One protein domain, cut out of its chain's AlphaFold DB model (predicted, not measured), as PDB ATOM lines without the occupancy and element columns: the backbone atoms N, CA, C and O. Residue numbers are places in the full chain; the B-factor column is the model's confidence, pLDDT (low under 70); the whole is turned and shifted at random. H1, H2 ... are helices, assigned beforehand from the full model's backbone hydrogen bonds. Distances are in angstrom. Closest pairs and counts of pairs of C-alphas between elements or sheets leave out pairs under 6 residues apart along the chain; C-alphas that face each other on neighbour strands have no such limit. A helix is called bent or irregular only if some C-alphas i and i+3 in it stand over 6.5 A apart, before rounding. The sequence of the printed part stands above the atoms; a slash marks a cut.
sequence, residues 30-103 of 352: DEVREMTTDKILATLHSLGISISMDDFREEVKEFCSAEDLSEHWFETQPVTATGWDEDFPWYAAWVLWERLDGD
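AT A GLANCE: This is residues 30 to 103 of the 352 residues of an uncharacterized protein of Firmicutes bacterium (UniProt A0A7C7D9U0). One long helix, H5, makes the core and runs along the longest axis, and four shorter helices, H1 to H4, pack round it, with H1 and H4 on opposite sides of it and H2 on a third side. H3 crosses near the last residues of H5, and H2 and H4 cross it at a slant. The printed part has 74 residues with five named helices in the order H1, H2, H3, H4, H5 and no named strand; its class is all helix. It is compact, with a radius of gyration of the C-alphas of 11.1 A and spans of 33 by 26 by 18 A.

HOW THE PARTS SIT: H1, residues 30 to 33, touches residues 91 to 95 of the hub H5, residues 83 to 100; the closest C-alphas are those of Arg 33 and Val 95, 6.1 A apart. H2, residues 37 to 46, touches residues 88 to 96 of H5 at a tilt of 35.2 degrees, only just steep, opposite ways; the closest C-alphas, of Ile 40 and Ala 92, are 6.3 A apart. H1 and H2 are close but not clearly touching, with the closest C-alphas, of Val 32 and Ile 40, 7.3 A apart. H3, residues 53 to 62, touches residues 97 to 100 of H5 about perpendicular, at 85 degrees; the closest C-alphas, of Arg 57 and Leu 100, are 6.9 A apart. H4, residues 66 to 76, touches residues 89 to 97 of H5 at a steep tilt of 61 degrees, opposite ways; the closest C-alphas, of Ala 66 and Trp 94, are 4.9 A apart. H3 and H4 are close but not clearly touching, with the closest C-alphas, of Val 60 and Leu 69, 7.2 A apart. H2 is apart from H3 and from H4. Each O i to N i+4 pair is within hydrogen-bond range in H2 and H4, against 4 of 6 in H3 and 10 of 14 in H5; H1 is too short for such a pair.

IN THESE COORDINATES: H1 begins at C-alpha 30, at (155.102, 221.026, 153.822). H2 is 14.2 A long from first to last C-alpha, and H3 and H4 are 15.3 A each. H5 is 27.5 A long, from C-alpha 83 at (136.957, 226.247, 151.130) to C-alpha 100 at (162.887, 233.987, 146.200). It is only just irregular: C-alphas 86 and 89 are 6.6 A apart.

THE WHOLE: The two C-alphas farthest apart are those of Gly 83 and Asp 103, at 33.0 A. The printed part has no cut. The links H1 to H2 and H3 to H4 are tight, those from H2 to H3 and H4 to H5 short. The mean pLDDT of the printed part is 93.7, and residue 102 alone is under 70.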
ATOM      1  N   ASP A  30     154.197 222.066 154.328       91.56
ATOM      2  CA  ASP A  30     155.102 221.026 153.822       91.56
ATOM      3  C   ASP A  30     154.700 220.513 152.439       91.56
ATOM      4  O   ASP A  30     155.540 220.387 151.548       91.56
ATOM      5  N   GLU A  31     153.400 220.310 152.205       93.75
ATOM      6  CA  GLU A  31     152.908 219.935 150.878       93.75
ATOM      7  C   GLU A  31     153.264 220.986 149.816       93.75
ATOM      8  O   GLU A  31     153.535 220.643 148.662       93.75
ATOM      9  N   VAL A  32     153.258 222.271 150.185       95.50
ATOM     10  CA  VAL A  32     153.651 223.367 149.290       95.50
ATOM     11  C   VAL A  32     155.177 223.449 149.168       95.50
ATOM     12  O   VAL A  32     155.684 223.656 148.060       95.50
ATOM     13  N   ARG A  33     155.930 223.192 150.247       94.25
ATOM     14  CA  ARG A  33     157.402 223.088 150.246       94.25
ATOM     15  C   ARG A  33     157.903 221.956 149.340       94.25
ATOM     16  O   ARG A  33     158.955 222.104 148.723       94.25
ATOM     17  N   GLU A  34     157.142 220.882 149.142       95.94
ATOM     18  CA  GLU A  34     157.471 219.825 148.169       95.94
ATOM     19  C   GLU A  34     157.228 220.234 146.701       95.94
ATOM     20  O   GLU A  34     157.724 219.598 145.762       95.94
ATOM     21  N   MET A  35     156.455 221.294 146.449       96.62
ATOM     22  CA  MET A  35     156.170 221.760 145.092       96.62
ATOM     23  C   MET A  35     157.350 222.536 144.511       96.62
ATOM     24  O   MET A  35     158.000 223.327 145.192       96.62
ATOM     25  N   THR A  36     157.588 222.402 143.204       97.06
ATOM     26  CA  THR A  36     158.515 223.301 142.504       97.06
ATOM     27  C   THR A  36     157.940 224.714 142.444       97.06
ATOM     28  O   THR A  36     156.723 224.895 142.383       97.06
ATOM     29  N   THR A  37     158.809 225.720 142.400       96.62
ATOM     30  CA  THR A  37     158.397 227.128 142.301       96.62
ATOM     31  C   THR A  37     157.458 227.383 141.116       96.62
ATOM     32  O   THR A  37     156.398 227.976 141.293       96.62
ATOM     33  N   ASP A  38     157.752 226.817 139.939       96.44
ATOM     34  CA  ASP A  38     156.873 226.909 138.763       96.44
ATOM     35  C   ASP A  38     155.480 226.315 139.012       96.44
ATOM     36  O   ASP A  38     154.472 226.839 138.534       96.44
ATOM     37  N   LYS A  39     155.402 225.211 139.768       97.00
ATOM     38  CA  LYS A  39     154.131 224.563 140.103       97.00
ATOM     39  C   LYS A  39     153.326 225.415 141.083       97.00
ATOM     40  O   LYS A  39     152.103 225.472 140.941       97.00
ATOM     41  N   ILE A  40     153.981 226.081 142.036       97.56
ATOM     42  CA  ILE A  40     153.327 227.023 142.956       97.56
ATOM     43  C   ILE A  40     152.734 228.188 142.155       97.56
ATOM     44  O   ILE A  40     151.522 228.397 142.203       97.56
ATOM     45  N   LEU A  41     153.539 228.851 141.316       96.88
ATOM     46  CA  LEU A  41     153.099 229.972 140.473       96.88
ATOM     47  C   LEU A  41     151.967 229.579 139.510       96.88
ATOM     48  O   LEU A  41     150.974 230.293 139.377       96.88
ATOM     49  N   ALA A  42     152.056 228.409 138.872       96.44
ATOM     50  CA  ALA A  42     150.986 227.905 138.010       96.44
ATOM     51  C   ALA A  42     149.688 227.623 138.786       96.44
ATOM     52  O   ALA A  42     148.590 227.807 138.252       96.44
ATOM     53  N   THR A  43     149.803 227.177 140.039       96.19
ATOM     54  CA  THR A  43     148.646 226.913 140.899       96.19
ATOM     55  C   THR A  43     147.999 228.219 141.350       96.19
ATOM     56  O   THR A  43     146.784 228.341 141.185       96.19
ATOM     57  N   LEU A  44     148.782 229.214 141.783       97.25
ATOM     58  CA  LEU A  44     148.315 230.580 142.061       97.25
ATOM     59  C   LEU A  44     147.574 231.168 140.851       97.25
ATOM     60  O   LEU A  44     146.413 231.563 140.963       97.25
ATOM     61  N   HIS A  45     148.167 231.076 139.657       96.69
ATOM     62  CA  HIS A  45     147.533 231.545 138.421       96.69
ATOM     63  C   HIS A  45     146.211 230.818 138.130       96.69
ATOM     64  O   HIS A  45     145.245 231.423 137.663       96.69
ATOM     65  N   SER A  46     146.124 229.515 138.417       95.19
ATOM     66  CA  SER A  46     144.875 228.756 138.264       95.19
ATOM     67  C   SER A  46     143.767 229.197 139.226       95.19
ATOM     68  O   SER A  46     142.593 229.000 138.911       95.19
ATOM     69  N   LEU A  47     144.145 229.792 140.361       95.88
ATOM     70  CA  LEU A  47     143.254 230.351 141.375       95.88
ATOM     71  C   LEU A  47     142.948 231.835 141.138       95.88
ATOM     72  O   LEU A  47     142.268 232.436 141.958       95.88
ATOM     73  N   GLY A  48     143.411 232.421 140.030       96.00
ATOM     74  CA  GLY A  48     143.165 233.826 139.702       96.00
ATOM     75  C   GLY A  48     144.208 234.804 140.244       96.00
ATOM     76  O   GLY A  48     144.013 236.003 140.077       96.00
ATOM     77  N   ILE A  49     145.307 234.308 140.827       97.50
ATOM     78  CA  ILE A  49     146.425 235.116 141.331       97.50
ATOM     79  C   ILE A  49     147.550 235.102 140.295       97.50
ATOM     80  O   ILE A  49     148.217 234.087 140.091       97.50
ATOM     81  N   SER A  50     147.752 236.214 139.598       94.44
ATOM     82  CA  SER A  50     148.768 236.343 138.554       94.44
ATOM     83  C   SER A  50     149.951 237.149 139.070       94.44
ATOM     84  O   SER A  50     149.930 238.373 138.995       94.44
ATOM     85  N   ILE A  51     151.000 236.456 139.508       94.75
ATOM     86  CA  ILE A  51     152.225 237.068 140.027       94.75
ATOM     87  C   ILE A  51     153.459 236.501 139.312       94.75
ATOM     88  O   ILE A  51     153.532 235.296 139.045       94.75
ATOM     89  N   SER A  52     154.411 237.364 138.949       93.75
ATOM     90  CA  SER A  52     155.724 236.943 138.443       93.75
ATOM     91  C   SER A  52     156.751 236.896 139.578       93.75
ATOM     92  O   SER A  52     156.532 237.467 140.638       93.75
ATOM     93  N   MET A  53     157.886 236.222 139.377       92.94
ATOM     94  CA  MET A  53     158.937 236.156 140.409       92.94
ATOM     95  C   MET A  53     159.530 237.535 140.726       92.94
ATOM     96  O   MET A  53     159.911 237.779 141.867       92.94
ATOM     97  N   ASP A  54     159.614 238.417 139.726       92.12
ATOM     98  CA  ASP A  54     160.138 239.772 139.902       92.12
ATOM     99  C   ASP A  54     159.118 240.661 140.621       92.12
ATOM    100  O   ASP A  54     159.487 241.362 141.556       92.12
ATOM    101  N   ASP A  55     157.837 240.573 140.247       92.38
ATOM    102  CA  ASP A  55     156.768 241.310 140.933       92.38
ATOM    103  C   ASP A  55     156.637 240.844 142.389       92.38
ATOM    104  O   ASP A  55     156.555 241.669 143.290       92.38
ATOM    105  N   PHE A  56     156.714 239.528 142.633       94.50
ATOM    106  CA  PHE A  56     156.660 238.957 143.980       94.50
ATOM    107  C   PHE A  56     157.758 239.535 144.883       94.50
ATOM    108  O   PHE A  56     157.476 239.946 146.000       94.50
ATOM    109  N   ARG A  57     159.000 239.627 144.386       92.06
ATOM    110  CA  ARG A  57     160.133 240.200 145.136       92.06
ATOM    111  C   ARG A  57     159.966 241.676 145.481       92.06
ATOM    112  O   ARG A  57     160.576 242.142 146.438       92.06
ATOM    113  N   GLU A  58     159.220 242.427 144.683       91.62
ATOM    114  CA  GLU A  58     158.915 243.818 145.009       91.62
ATOM    115  C   GLU A  58     157.730 243.910 145.974       91.62
ATOM    116  O   GLU A  58     157.795 244.699 146.911       91.62
ATOM    117  N   GLU A  59     156.697 243.077 145.805       92.69
ATOM    118  CA  GLU A  59     155.531 243.051 146.696       92.69
ATOM    119  C   GLU A  59     155.914 242.693 148.134       92.69
ATOM    120  O   GLU A  59     155.502 243.395 149.052       92.69
ATOM    121  N   VAL A  60     156.755 241.673 148.347       92.75
ATOM    122  CA  VAL A  60     157.143 241.223 149.699       92.75
ATOM    123  C   VAL A  60     157.776 242.313 150.571       92.75
ATOM    124  O   VAL A  60     157.702 242.243 151.791       92.75
ATOM    125  N   LYS A  61     158.347 243.368 149.980       90.12
ATOM    126  CA  LYS A  61     158.943 244.487 150.734       90.12
ATOM    127  C   LYS A  61     157.905 245.341 151.466       90.12
ATOM    128  O   LYS A  61     158.260 246.051 152.407       90.12
ATOM    129  N   GLU A  62     156.652 245.293 151.018       91.31
ATOM    130  CA  GLU A  62     155.543 246.088 151.552       91.31
ATOM    131  C   GLU A  62     154.747 245.343 152.637       91.31
ATOM    132  O   GLU A  62     153.933 245.960 153.324       91.31
ATOM    133  N   PHE A  63     154.994 244.043 152.825       92.38
ATOM    134  CA  PHE A  63     154.288 243.201 153.792       92.38
ATOM    135  C   PHE A  63     155.243 242.669 154.861       92.38
ATOM    136  O   PHE A  63     156.459 242.651 154.682       92.38
ATOM    137  N   CYS A  64     154.695 242.250 155.998       91.75
ATOM    138  CA  CYS A  64     155.472 241.632 157.073       91.75
ATOM    139  C   CYS A  64     155.247 240.115 157.178       91.75
ATOM    140  O   CYS A  64     156.101 239.412 157.713       91.75
ATOM    141  N   SER A  65     154.118 239.611 156.674       93.94
ATOM    142  CA  SER A  65     153.713 238.209 156.764       93.94
ATOM    143  C   SER A  65     153.203 237.692 155.420       93.94
ATOM    144  O   SER A  65     152.787 238.457 154.540       93.94
ATOM    145  N   ALA A  66     153.253 236.374 155.250       94.88
ATOM    146  CA  ALA A  66     152.653 235.712 154.105       94.88
ATOM    147  C   ALA A  66     151.121 235.803 154.144       94.88
ATOM    148  O   ALA A  66     150.495 235.845 153.082       94.88
ATOM    149  N   GLU A  67     150.527 235.833 155.340       94.12
ATOM    150  CA  GLU A  67     149.095 236.033 155.552       94.12
ATOM    151  C   GLU A  67     148.656 237.374 154.959       94.12
ATOM    152  O   GLU A  67     147.860 237.370 154.017       94.12
ATOM    153  N   ASP A  68     149.269 238.487 155.379       94.12
ATOM    154  CA  ASP A  68     148.920 239.836 154.904       94.12
ATOM    155  C   ASP A  68     149.083 239.969 153.379       94.12
ATOM    156  O   ASP A  68     148.242 240.557 152.693       94.12
ATOM    157  N   LEU A  69     150.150 239.387 152.815       95.56
ATOM    158  CA  LEU A  69     150.359 239.363 151.363       95.56
ATOM    159  C   LEU A  69     149.260 238.559 150.649       95.56
ATOM    160  O   LEU A  69     148.768 238.951 149.588       95.56
ATOM    161  N   SER A  70     148.856 237.425 151.219       96.00
ATOM    162  CA  SER A  70     147.801 236.604 150.635       96.00
ATOM    163  C   SER A  70     146.434 237.285 150.713       96.00
ATOM    164  O   SER A  70     145.706 237.281 149.716       96.00
ATOM    165  N   GLU A  71     146.110 237.944 151.829       95.31
ATOM    166  CA  GLU A  71     144.904 238.758 151.982       95.31
ATOM    167  C   GLU A  71     144.879 239.888 150.950       95.31
ATOM    168  O   GLU A  71     143.878 240.071 150.249       95.31
ATOM    169  N   HIS A  72     146.013 240.564 150.740       95.94
ATOM    170  CA  HIS A  72     146.147 241.563 149.687       95.94
ATOM    171  C   HIS A  72     145.814 241.002 148.297       95.94
ATOM    172  O   HIS A  72     145.134 241.663 147.501       95.94
ATOM    173  N   TRP A  73     146.234 239.776 147.978       97.44
ATOM    174  CA  TRP A  73     145.843 239.131 146.724       97.44
ATOM    175  C   TRP A  73     144.340 238.855 146.651       97.44
ATOM    176  O   TRP A  73     143.745 239.094 145.599       97.44
ATOM    177  N   PHE A  74     143.707 238.401 147.738       96.50
ATOM    178  CA  PHE A  74     142.250 238.221 147.799       96.50
ATOM    179  C   PHE A  74     141.481 239.531 147.579       96.50
ATOM    180  O   PHE A  74     140.420 239.518 146.950       96.50
ATOM    181  N   GLU A  75     142.016 240.659 148.042       96.62
ATOM    182  CA  GLU A  75     141.394 241.974 147.874       96.62
ATOM    183  C   GLU A  75     141.590 242.572 146.474       96.62
ATOM    184  O   GLU A  75     140.697 243.243 145.943       96.62
ATOM    185  N   THR A  76     142.757 242.354 145.866       96.56
ATOM    186  CA  THR A  76     143.165 243.060 144.639       96.56
ATOM    187  C   THR A  76     143.032 242.241 143.363       96.56
ATOM    188  O   THR A  76     142.980 242.812 142.267       96.56
ATOM    189  N   GLN A  77     142.937 240.915 143.472       96.94
ATOM    190  CA  GLN A  77     142.915 239.999 142.335       96.94
ATOM    191  C   GLN A  77     141.600 239.204 142.273       96.94
ATOM    192  O   GLN A  77     140.887 239.073 143.267       96.94
ATOM    193  N   PRO A  78     141.212 238.665 141.099       95.75
ATOM    194  CA  PRO A  78     139.980 237.891 140.951       95.75
ATOM    195  C   PRO A  78     140.155 236.458 141.482       95.75
ATOM    196  O   PRO A  78     140.008 235.491 140.727       95.75
ATOM    197  N   VAL A  79     140.487 236.326 142.767       96.12
ATOM    198  CA  VAL A  79     140.786 235.043 143.407       96.12
ATOM    199  C   VAL A  79     139.542 234.154 143.425       96.12
ATOM    200  O   VAL A  79     138.449 234.567 143.808       96.12
ATOM    201  N   THR A  80     139.701 232.915 142.963       95.19
ATOM    202  CA  THR A  80     138.632 231.905 142.874       95.19
ATOM    203  C   THR A  80     138.805 230.759 143.868       95.19
ATOM    204  O   THR A  80     138.078 229.769 143.779       95.19
ATOM    205  N   ALA A  81     139.803 230.842 144.751       91.19
ATOM    206  CA  ALA A  81     139.998 229.889 145.836       91.19
ATOM    207  C   ALA A  81     138.771 229.888 146.762       91.19
ATOM    208  O   ALA A  81     138.224 230.945 147.060       91.19
ATOM    209  N   THR A  82     138.308 228.698 147.153       90.25
ATOM    210  CA  THR A  82     137.159 228.535 148.058       90.25
ATOM    211  C   THR A  82     137.335 227.308 148.946       90.25
ATOM    212  O   THR A  82     137.837 226.282 148.468       90.25
ATOM    213  N   GLY A  83     136.828 227.353 150.178       90.31
ATOM    214  CA  GLY A  83     136.957 226.247 151.130       90.31
ATOM    215  C   GLY A  83     138.429 225.969 151.426       90.31
ATOM    216  O   GLY A  83     139.210 226.897 151.540       90.31
ATOM    217  N   TRP A  84     138.848 224.702 151.459       89.62
ATOM    218  CA  TRP A  84     140.249 224.364 151.755       89.62
ATOM    219  C   TRP A  84     141.271 224.892 150.744       89.62
ATOM    220  O   TRP A  84     142.447 224.894 151.054       89.62
ATOM    221  N   ASP A  85     140.877 225.311 149.536       91.38
ATOM    222  CA  ASP A  85     141.829 225.945 148.612       91.38
ATOM    223  C   ASP A  85     142.162 227.403 149.017       91.38
ATOM    224  O   ASP A  85     143.087 227.965 148.435       91.38
ATOM    225  N   GLU A  86     141.448 228.005 149.984       92.50
ATOM    226  CA  GLU A  86     141.714 229.363 150.506       92.50
ATOM    227  C   GLU A  86     143.046 229.461 151.257       92.50
ATOM    228  O   GLU A  86     143.681 230.508 151.204       92.50
ATOM    229  N   ASP A  87     143.526 228.360 151.841       92.38
ATOM    230  CA  ASP A  87     144.818 228.324 152.541       92.38
ATOM    231  C   ASP A  87     146.011 228.304 151.565       92.38
ATOM    232  O   ASP A  87     147.140 228.635 151.920       92.38
ATOM    233  N   PHE A  88     145.795 227.879 150.311       96.00
ATOM    234  CA  PHE A  88     146.895 227.691 149.363       96.00
ATOM    235  C   PHE A  88     147.641 228.994 149.036       96.00
ATOM    236  O   PHE A  88     148.869 228.956 149.042       96.00
ATOM    237  N   PRO A  89     146.974 230.129 148.735       97.00
ATOM    238  CA  PRO A  89     147.648 231.412 148.548       97.00
ATOM    239  C   PRO A  89     148.571 231.807 149.702       97.00
ATOM    240  O   PRO A  89     149.691 232.230 149.434       97.00
ATOM    241  N   TRP A  90     148.141 231.602 150.949       95.94
ATOM    242  CA  TRP A  90     148.940 231.897 152.138       95.94
ATOM    243  C   TRP A  90     150.211 231.043 152.205       95.94
ATOM    244  O   TRP A  90     151.322 231.574 152.178       95.94
ATOM    245  N   TYR A  91     150.083 229.713 152.163       96.50
ATOM    246  CA  TYR A  91     151.255 228.825 152.169       96.50
ATOM    247  C   TYR A  91     152.154 229.019 150.941       96.50
ATOM    248  O   TYR A  91     153.373 228.874 151.018       96.50
ATOM    249  N   ALA A  92     151.575 229.350 149.786       96.94
ATOM    250  CA  ALA A  92     152.331 229.667 148.584       96.94
ATOM    251  C   ALA A  92     153.146 230.952 148.750       96.94
ATOM    252  O   ALA A  92     154.315 230.951 148.373       96.94
ATOM    253  N   ALA A  93     152.560 232.016 149.309       96.50
ATOM    254  CA  ALA A  93     153.275 233.249 149.625       96.50
ATOM    255  C   ALA A  93     154.458 232.959 150.552       96.50
ATOM    256  O   ALA A  93     155.582 233.326 150.222       96.50
ATOM    257  N   TRP A  94     154.230 232.199 151.625       95.12
ATOM    258  CA  TRP A  94     155.267 231.815 152.580       95.12
ATOM    259  C   TRP A  94     156.433 231.084 151.897       95.12
ATOM    260  O   TRP A  94     157.572 231.554 151.913       95.12
ATOM    261  N   VAL A  95     156.154 229.975 151.211       95.56
ATOM    262  CA  VAL A  95     157.197 229.148 150.583       95.56
ATOM    263  C   VAL A  95     157.917 229.883 149.450       95.56
ATOM    264  O   VAL A  95     159.106 229.658 149.211       95.56
ATOM    265  N   LEU A  96     157.220 230.745 148.705       96.00
ATOM    266  CA  LEU A  96     157.861 231.569 147.681       96.00
ATOM    267  C   LEU A  96     158.788 232.610 148.305       96.00
ATOM    268  O   LEU A  96     159.871 232.819 147.763       96.00
ATOM    269  N   TRP A  97     158.405 233.208 149.432       95.06
ATOM    270  CA  TRP A  97     159.227 234.179 150.152       95.06
ATOM    271  C   TRP A  97     160.559 233.566 150.567       95.06
ATOM    272  O   TRP A  97     161.594 234.046 150.117       95.06
ATOM    273  N   GLU A  98     160.527 232.418 151.250       91.00
ATOM    274  CA  GLU A  98     161.728 231.680 151.680       91.00
ATOM    275  C   GLU A  98     162.680 231.329 150.519       91.00
ATOM    276  O   GLU A  98     163.889 231.188 150.700       91.00
ATOM    277  N   ARG A  99     162.142 231.136 149.308       92.69
ATOM    278  CA  ARG A  99     162.921 230.709 148.134       92.69
ATOM    279  C   ARG A  99     163.442 231.857 147.287       92.69
ATOM    280  O   ARG A  99     164.450 231.691 146.596       92.69
ATOM    281  N   LEU A 100     162.680 232.943 147.200       89.69
ATOM    282  CA  LEU A 100     162.887 233.987 146.200       89.69
ATOM    283  C   LEU A 100     163.519 235.242 146.769       89.69
ATOM    284  O   LEU A 100     164.200 235.932 145.999       89.69
ATOM    285  N   ASP A 101     163.320 235.495 148.058       79.38
ATOM    286  CA  ASP A 101     163.965 236.563 148.799       79.38
ATOM    287  C   ASP A 101     164.813 235.954 149.923       79.38
ATOM    288  O   ASP A 101     164.319 235.222 150.772       79.38
ATOM    289  N   GLY A 102     166.124 236.186 149.860       69.06
ATOM    290  CA  GLY A 102     167.067 235.720 150.880       69.06
ATOM    291  C   GLY A 102     167.416 236.796 151.903       69.06
ATOM    292  O   GLY A 102     168.113 236.494 152.870       69.06
ATOM    293  N   ASP A 103     166.969 238.034 151.676       76.38
ATOM    294  CA  ASP A 103     167.297 239.177 152.523       76.38
ATOM    295  C   ASP A 103     166.254 239.355 153.638       76.38
ATOM    296  O   ASP A 103     166.571 239.887 154.702       76.38
TER     297      ASP A 103